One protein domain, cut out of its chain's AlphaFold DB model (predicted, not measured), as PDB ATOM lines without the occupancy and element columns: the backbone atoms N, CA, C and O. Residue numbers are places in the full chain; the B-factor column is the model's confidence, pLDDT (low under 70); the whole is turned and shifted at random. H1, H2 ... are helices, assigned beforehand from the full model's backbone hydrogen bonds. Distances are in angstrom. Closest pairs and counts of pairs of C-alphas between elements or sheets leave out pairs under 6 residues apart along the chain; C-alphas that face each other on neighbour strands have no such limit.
ATOM      1  N   TYR A   4     -31.274   2.815   1.071       61.41
ATOM      2  CA  TYR A   4     -32.578   2.895   1.733       61.41
ATOM      3  C   TYR A   4     -33.375   1.582   1.706       61.41
ATOM      4  O   TYR A   4     -34.021   1.255   2.695       61.41
ATOM      5  N   LYS A   5     -33.331   0.791   0.625       70.19
ATOM      6  CA  LYS A   5     -34.204  -0.397   0.495       70.19
ATOM      7  C   LYS A   5     -33.858  -1.500   1.498       70.19
ATOM      8  O   LYS A   5     -34.748  -2.009   2.174       70.19
ATOM      9  N   PHE A   6     -32.577  -1.843   1.628       78.56
ATOM     10  CA  PHE A   6     -32.136  -2.865   2.585       78.56
ATOM     11  C   PHE A   6     -32.140  -2.338   4.021       78.56
ATOM     12  O   PHE A   6     -32.467  -3.079   4.949       78.56
ATOM     13  N   HIS A   7     -31.872  -1.042   4.209       82.88
ATOM     14  CA  HIS A   7     -31.959  -0.423   5.526       82.88
ATOM     15  C   HIS A   7     -33.396  -0.450   6.071       82.88
ATOM     16  O   HIS A   7     -33.593  -0.775   7.237       82.88
ATOM     17  N   ILE A   8     -34.417  -0.237   5.231       85.38
ATOM     18  CA  ILE A   8     -35.832  -0.356   5.633       85.38
ATOM     19  C   ILE A   8     -36.168  -1.763   6.147       85.38
ATOM     20  O   ILE A   8     -36.917  -1.892   7.117       85.38
ATOM     21  N   LEU A   9     -35.606  -2.823   5.554       89.06
ATOM     22  CA  LEU A   9     -35.807  -4.191   6.047       89.06
ATOM     23  C   LEU A   9     -35.193  -4.373   7.435       89.06
ATOM     24  O   LEU A   9     -35.848  -4.914   8.325       89.06
ATOM     25  N   ARG A  10     -33.976  -3.858   7.639       87.94
ATOM     26  CA  ARG A  10     -33.312  -3.842   8.948       87.94
ATOM     27  C   ARG A  10     -34.142  -3.087   9.985       87.94
ATOM     28  O   ARG A  10     -34.318  -3.593  11.090       87.94
ATOM     29  N   HIS A  11     -34.708  -1.939   9.609       87.12
ATOM     30  CA  HIS A  11     -35.605  -1.185  10.479       87.12
ATOM     31  C   HIS A  11     -36.869  -1.967  10.819       87.12
ATOM     32  O   HIS A  11     -37.219  -2.098  11.987       87.12
ATOM     33  N   THR A  12     -37.518  -2.548   9.813       89.31
ATOM     34  CA  THR A  12     -38.747  -3.328   9.995       89.31
ATOM     35  C   THR A  12     -38.508  -4.542  10.893       89.31
ATOM     36  O   THR A  12     -39.307  -4.817  11.787       89.31
ATOM     37  N   PHE A  13     -37.400  -5.255  10.680       91.31
ATOM     38  CA  PHE A  13     -36.983  -6.377  11.514       91.31
ATOM     39  C   PHE A  13     -36.773  -5.937  12.965       91.31
ATOM     40  O   PHE A  13     -37.404  -6.483  13.866       91.31
ATOM     41  N   ALA A  14     -35.962  -4.900  13.186       89.62
ATOM     42  CA  ALA A  14     -35.653  -4.412  14.521       89.62
ATOM     43  C   ALA A  14     -36.901  -3.917  15.272       89.62
ATOM     44  O   ALA A  14     -37.100  -4.279  16.430       89.62
ATOM     45  N   THR A  15     -37.793  -3.170  14.611       87.69
ATOM     46  CA  THR A  15     -39.064  -2.728  15.203       87.69
ATOM     47  C   THR A  15     -39.953  -3.908  15.591       87.69
ATOM     48  O   THR A  15     -40.505  -3.911  16.690       87.69
ATOM     49  N   LYS A  16     -40.065  -4.943  14.743       88.31
ATOM     50  CA  LYS A  16     -40.828  -6.154  15.086       88.31
ATOM     51  C   LYS A  16     -40.230  -6.891  16.281       88.31
ATOM     52  O   LYS A  16     -40.972  -7.301  17.166       88.31
ATOM     53  N   CYS A  17     -38.905  -7.018  16.350       90.06
ATOM     54  CA  CYS A  17     -38.228  -7.629  17.493       90.06
ATOM     55  C   CYS A  17     -38.539  -6.892  18.805       90.06
ATOM     56  O   CYS A  17     -38.880  -7.531  19.798       90.06
ATOM     57  N   VAL A  18     -38.505  -5.555  18.795       86.38
ATOM     58  CA  VAL A  18     -38.870  -4.731  19.959       86.38
ATOM     59  C   VAL A  18     -40.348  -4.910  20.334       86.38
ATOM     60  O   VAL A  18     -40.669  -5.054  21.511       86.38
ATOM     61  N   GLN A  19     -41.257  -4.973  19.355       83.44
ATOM     62  CA  GLN A  19     -42.682  -5.245  19.600       83.44
ATOM     63  C   GLN A  19     -42.923  -6.634  20.209       83.44
ATOM     64  O   GLN A  19     -43.799  -6.792  21.060       83.44
ATOM     65  N   CYS A  20     -42.119  -7.626  19.822       87.25
ATOM     66  CA  CYS A  20     -42.107  -8.961  20.416       87.25
ATOM     67  C   CYS A  20     -41.402  -9.024  21.783       87.25
ATOM     68  O   CYS A  20     -41.284 -10.114  22.335       87.25
ATOM     69  N   GLN A  21     -40.966  -7.886  22.341       83.19
ATOM     70  CA  GLN A  21     -40.289  -7.790  23.643       83.19
ATOM     71  C   GLN A  21     -38.977  -8.587  23.690       83.19
ATOM     72  O   GLN A  21     -38.594  -9.111  24.733       83.19
ATOM     73  N   ILE A  22     -38.283  -8.678  22.550       88.00
ATOM     74  CA  ILE A  22     -36.928  -9.226  22.500       88.00
ATOM     75  C   ILE A  22     -35.987  -8.284  23.253       88.00
ATOM     76  O   ILE A  22     -36.075  -7.061  23.126       88.00
ATOM     77  N   ASP A  23     -35.067  -8.874  24.012       88.25
ATOM     78  CA  ASP A  23     -34.026  -8.149  24.725       88.25
ATOM     79  C   ASP A  23     -33.195  -7.261  23.777       88.25
ATOM     80  O   ASP A  23     -32.718  -7.685  22.719       88.25
ATOM     81  N   VAL A  24     -33.009  -6.001  24.172       88.31
ATOM     82  CA  VAL A  24     -32.394  -4.977  23.320       88.31
ATOM     83  C   VAL A  24     -30.902  -5.235  23.116       88.31
ATOM     84  O   VAL A  24     -30.368  -4.910  22.052       88.31
ATOM     85  N   LYS A  25     -30.222  -5.846  24.092       89.19
ATOM     86  CA  LYS A  25     -28.817  -6.236  23.946       89.19
ATOM     87  C   LYS A  25     -28.676  -7.346  22.903       89.19
ATOM     88  O   LYS A  25     -27.882  -7.203  21.978       89.19
ATOM     89  N   SER A  26     -29.525  -8.367  22.981       92.06
ATOM     90  CA  SER A  26     -29.596  -9.458  22.003       92.06
ATOM     91  C   SER A  26     -29.898  -8.933  20.594       92.06
ATOM     92  O   SER A  26     -29.222  -9.284  19.630       92.06
ATOM     93  N   LEU A  27     -30.865  -8.014  20.462       91.19
ATOM     94  CA  LEU A  27     -31.160  -7.358  19.186       91.19
ATOM     95  C   LEU A  27     -29.958  -6.554  18.663       91.19
ATOM     96  O   LEU A  27     -29.676  -6.571  17.468       91.19
ATOM     97  N   SER A  28     -29.231  -5.869  19.546       92.50
ATOM     98  CA  SER A  28     -28.023  -5.119  19.192       92.50
ATOM     99  C   SER A  28     -26.916  -6.012  18.633       92.50
ATOM    100  O   SER A  28     -26.269  -5.631  17.658       92.50
ATOM    101  N   GLU A  29     -26.713  -7.187  19.230       93.81
ATOM    102  CA  GLU A  29     -25.732  -8.181  18.787       93.81
ATOM    103  C   GLU A  29     -26.119  -8.770  17.423       93.81
ATOM    104  O   GLU A  29     -25.294  -8.789  16.512       93.81
ATOM    105  N   ILE A  30     -27.394  -9.134  17.231       92.50
ATOM    106  CA  ILE A  30     -27.926  -9.629  15.945       92.50
ATOM    107  C   ILE A  30     -27.752  -8.587  14.831       92.50
ATOM    108  O   ILE A  30     -27.431  -8.922  13.692       92.50
ATOM    109  N   LEU A  31     -27.963  -7.310  15.150       90.69
ATOM    110  CA  LEU A  31     -27.820  -6.207  14.202       90.69
ATOM    111  C   LEU A  31     -26.362  -5.779  13.975       90.69
ATOM    112  O   LEU A  31     -26.133  -4.926  13.110       90.69
ATOM    113  N   GLY A  32     -25.407  -6.318  14.738       92.19
ATOM    114  CA  GLY A  32     -23.987  -5.985  14.646       92.19
ATOM    115  C   GLY A  32     -23.661  -4.551  15.068       92.19
ATOM    116  O   GLY A  32     -22.738  -3.941  14.533       92.19
ATOM    117  N   HIS A  33     -24.436  -3.964  15.982       93.00
ATOM    118  CA  HIS A  33     -24.144  -2.627  16.491       93.00
ATOM    119  C   HIS A  33     -23.005  -2.662  17.508       93.00
ATOM    120  O   HIS A  33     -23.046  -3.416  18.476       93.00
ATOM    121  N   SER A  34     -22.033  -1.765  17.337       90.88
ATOM    122  CA  SER A  34     -20.910  -1.576  18.267       90.88
ATOM    123  C   SER A  34     -21.338  -1.107  19.661       90.88
ATOM    124  O   SER A  34     -20.570  -1.216  20.612       90.88
ATOM    125  N   SER A  35     -22.555  -0.577  19.794       89.88
ATOM    126  CA  SER A  35     -23.137  -0.172  21.068       89.88
ATOM    127  C   SER A  35     -24.647  -0.384  21.081       89.88
ATOM    128  O   SER A  35     -25.354  -0.008  20.142       89.88
ATOM    129  N   VAL A  36     -25.147  -0.905  22.204       88.75
ATOM    130  CA  VAL A  36     -26.583  -1.082  22.481       88.75
ATOM    131  C   VAL A  36     -27.340   0.245  22.409       88.75
ATOM    132  O   VAL A  36     -28.496   0.276  21.990       88.75
ATOM    133  N   THR A  37     -26.676   1.360  22.723       88.25
ATOM    134  CA  THR A  37     -27.244   2.712  22.637       88.25
ATOM    135  C   THR A  37     -27.728   3.048  21.224       88.25
ATOM    136  O   THR A  37     -28.741   3.727  21.070       88.25
ATOM    137  N   ILE A  38     -27.060   2.533  20.184       88.69
ATOM    138  CA  ILE A  38     -27.475   2.732  18.786       88.69
ATOM    139  C   ILE A  38     -28.834   2.061  18.552       88.69
ATOM    140  O   ILE A  38     -29.747   2.672  18.001       88.69
ATOM    141  N   THR A  39     -28.985   0.820  19.016       88.12
ATOM    142  CA  THR A  39     -30.233   0.048  18.925       88.12
ATOM    143  C   THR A  39     -31.364   0.717  19.701       88.12
ATOM    144  O   THR A  39     -32.459   0.875  19.162       88.12
ATOM    145  N   LEU A  40     -31.086   1.161  20.931       86.12
ATOM    146  CA  LEU A  40     -32.052   1.864  21.779       86.12
ATOM    147  C   LEU A  40     -32.569   3.137  21.104       86.12
ATOM    148  O   LEU A  40     -33.773   3.292  20.931       86.12
ATOM    149  N   ASN A  41     -31.662   4.004  20.658       85.19
ATOM    150  CA  ASN A  41     -32.030   5.295  20.078       85.19
ATOM    151  C   ASN A  41     -32.765   5.166  18.736       85.19
ATOM    152  O   ASN A  41     -33.545   6.048  18.388       85.19
ATOM    153  N   THR A  42     -32.507   4.092  17.986       82.38
ATOM    154  CA  THR A  42     -33.051   3.908  16.631       82.38
ATOM    155  C   THR A  42     -34.384   3.156  16.621       82.38
ATOM    156  O   THR A  42     -35.215   3.403  15.750       82.38
ATOM    157  N   TYR A  43     -34.590   2.214  17.550       80.81
ATOM    158  CA  TYR A  43     -35.722   1.275  17.487       80.81
ATOM    159  C   TYR A  43     -36.582   1.234  18.743       80.81
ATOM    160  O   TYR A  43     -37.722   0.775  18.682       80.81
ATOM    161  N   VAL A  44     -36.060   1.692  19.878       74.31
ATOM    162  CA  VAL A  44     -36.743   1.594  21.168       74.31
ATOM    163  C   VAL A  44     -37.320   2.956  21.529       74.31
ATOM    164  O   VAL A  44     -36.839   3.671  22.405       74.31
ATOM    165  N   HIS A  45     -38.409   3.316  20.856       73.88
ATOM    166  CA  HIS A  45     -39.254   4.424  21.287       73.88
ATOM    167  C   HIS A  45     -40.303   3.881  22.258       73.88
ATOM    168  O   HIS A  45     -41.355   3.397  21.847       73.88
ATOM    169  N   SER A  46     -39.999   3.919  23.559       66.12
ATOM    170  CA  SER A  46     -40.947   3.475  24.586       66.12
ATOM    171  C   SER A  46     -42.164   4.406  24.624       66.12
ATOM    172  O   SER A  46     -42.133   5.488  25.222       66.12
ATOM    173  N   SER A  47     -43.258   3.985  23.989       70.38
ATOM    174  CA  SER A  47     -44.536   4.680  24.115       70.38
ATOM    175  C   SER A  47     -45.071   4.533  25.544       70.38
ATOM    176  O   SER A  47     -44.682   3.628  26.295       70.38
ATOM    177  N   PHE A  48     -45.942   5.449  25.962       74.38
ATOM    178  CA  PHE A  48     -46.551   5.381  27.290       74.38
ATOM    179  C   PHE A  48     -47.386   4.101  27.459       74.38
ATOM    180  O   PHE A  48     -47.384   3.481  28.521       74.38
ATOM    181  N   GLU A  49     -48.027   3.652  26.384       74.00
ATOM    182  CA  GLU A  49     -48.819   2.428  26.306       74.00
ATOM    183  C   GLU A  49     -47.956   1.180  26.493       74.00
ATOM    184  O   GLU A  49     -48.346   0.292  27.250       74.00
ATOM    185  N   MET A  50     -46.771   1.125  25.871       73.75
ATOM    186  CA  MET A  50     -45.827   0.017  26.067       73.75
ATOM    187  C   MET A  50     -45.377  -0.074  27.525       73.75
ATOM    188  O   MET A  50     -45.460  -1.144  28.125       73.75
ATOM    189  N   LYS A  51     -45.000   1.063  28.126       75.50
ATOM    190  CA  LYS A  51     -44.614   1.143  29.545       75.50
ATOM    191  C   LYS A  51     -45.748   0.698  30.470       75.50
ATOM    192  O   LYS A  51     -45.525  -0.062  31.409       75.50
ATOM    193  N   LYS A  52     -46.982   1.125  30.183       78.81
ATOM    194  CA  LYS A  52     -48.172   0.728  30.947       78.81
ATOM    195  C   LYS A  52     -48.458  -0.769  30.813       78.81
ATOM    196  O   LYS A  52     -48.718  -1.415  31.822       78.81
ATOM    197  N   ALA A  53     -48.409  -1.323  29.602       79.94
ATOM    198  CA  ALA A  53     -48.645  -2.745  29.359       79.94
ATOM    199  C   ALA A  53     -47.604  -3.624  30.065       79.94
ATOM    200  O   ALA A  53     -47.955  -4.635  30.671       79.94
ATOM    201  N   GLU A  54     -46.340  -3.210  30.035       77.38
ATOM    202  CA  GLU A  54     -45.250  -3.891  30.725       77.38
ATOM    203  C   GLU A  54     -45.442  -3.855  32.249       77.38
ATOM    204  O   GLU A  54     -45.455  -4.904  32.889       77.38
ATOM    205  N   MET A  55     -45.743  -2.691  32.833       79.88
ATOM    206  CA  MET A  55     -46.054  -2.583  34.266       79.88
ATOM    207  C   MET A  55     -47.288  -3.390  34.695       79.88
ATOM    208  O   MET A  55     -47.325  -3.895  35.815       79.88
ATOM    209  N   VAL A  56     -48.301  -3.526  33.832       82.81
ATOM    210  CA  VAL A  56     -49.475  -4.372  34.107       82.81
ATOM    211  C   VAL A  56     -49.097  -5.856  34.111       82.81
ATOM    212  O   VAL A  56     -49.567  -6.575  34.989       82.81
ATOM    213  N   LYS A  57     -48.215  -6.313  33.208       77.31
ATOM    214  CA  LYS A  57     -47.708  -7.699  33.222       77.31
ATOM    215  C   LYS A  57     -46.995  -8.042  34.532       77.31
ATOM    216  O   LYS A  57     -47.177  -9.140  35.041       77.31
ATOM    217  N   TYR A  58     -46.218  -7.111  35.086       75.56
ATOM    218  CA  TYR A  58     -45.496  -7.330  36.346       75.56
ATOM    219  C   TYR A  58     -46.382  -7.242  37.603       75.56
ATOM    220  O   TYR A  58     -45.959  -7.694  38.659       75.56
ATOM    221  N   LYS A  59     -47.610  -6.709  37.507       66.12
ATOM    222  CA  LYS A  59     -48.593  -6.664  38.611       66.12
ATOM    223  C   LYS A  59     -49.430  -7.947  38.765       66.12
ATOM    224  O   LYS A  59     -50.412  -7.939  39.498       66.12
ATOM    225  N   LEU A  60     -49.078  -9.024  38.062       55.03
ATOM    226  CA  LEU A  60     -49.781 -10.315  38.104       55.03
ATOM    227  C   LEU A  60     -49.247 -11.296  39.169       55.03
ATOM    228  O   LEU A  60     -49.504 -12.495  39.065       55.03
TER     229      LEU A  60
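What this domain is: This is residues 4 to 60 of the 61 residues of the protein "Tyr recombinase domain-containing protein" of Massilimicrobiota sp. An105 (UniProt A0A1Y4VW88). One long helix, H1, has two short helices, H2 and H3, packed on its later part, and a fourth helix, H4, sits off by itself at the far end of the model on a tight link from H3. Residues 4 to 9 of H1 stick out at one end of the long axis and residues 55 to 60 at the other. The printed part has 57 residues with four named helices, in the order H1, H2, H3, H4, and no named strand; its class is all helix. It is only just loose, close to compact, with a radius of gyration of the C-alphas of 12.5 A, and elongated, spanning 40 by 21 by 15 A.

How they stand to each other: H1, residues 4 to 19, touches H3, residues 36 to 43, with residues 11 to 18 alone; their closest C-alphas, of Thr 15 and Tyr 43, are 5.7 A apart, and the lines are about perpendicular at 80 degrees. H1 and H2, residues 24 to 30, form a helical hairpin, opposite ways at a steep tilt of 40 degrees. They only just touch, with 3 pairs of C-alphas within 8 A, the closest being Ala 14 and Leu 27 at 7.1 A, and H1 does so with residues 14 to 18 alone. H2 and H3 touch about perpendicular, at 84 degrees, with the closest C-alphas, of Ser 28 and Val 36, 5.4 A apart. The helix packing is mostly crossed, with no touching pair at a shallow tilt. H4, residues 48 to 58, is apart from H1, H2 and H3. In H2, H3 and H4 every O i to N i+4 pair is within hydrogen-bond range; in H1, 11 of 12 are.

Where its parts are: H1 begins at C-alpha 4 (-32.578, 2.895, 1.733) and runs 22.1 A to C-alpha 19. H2 is 9.8 A long and H3 10.7 A. H4 runs 15.6 A and ends at C-alpha 58 (-45.496, -7.330, 36.346).

The domain as a whole: The C-alphas farthest apart, of Tyr 4 and Leu 60, are 42.3 A apart. The printed part has no cut, and its three links are tight. The mean pLDDT of the printed part is 83.1, with residues 4, 46, 59 and 60 under 70.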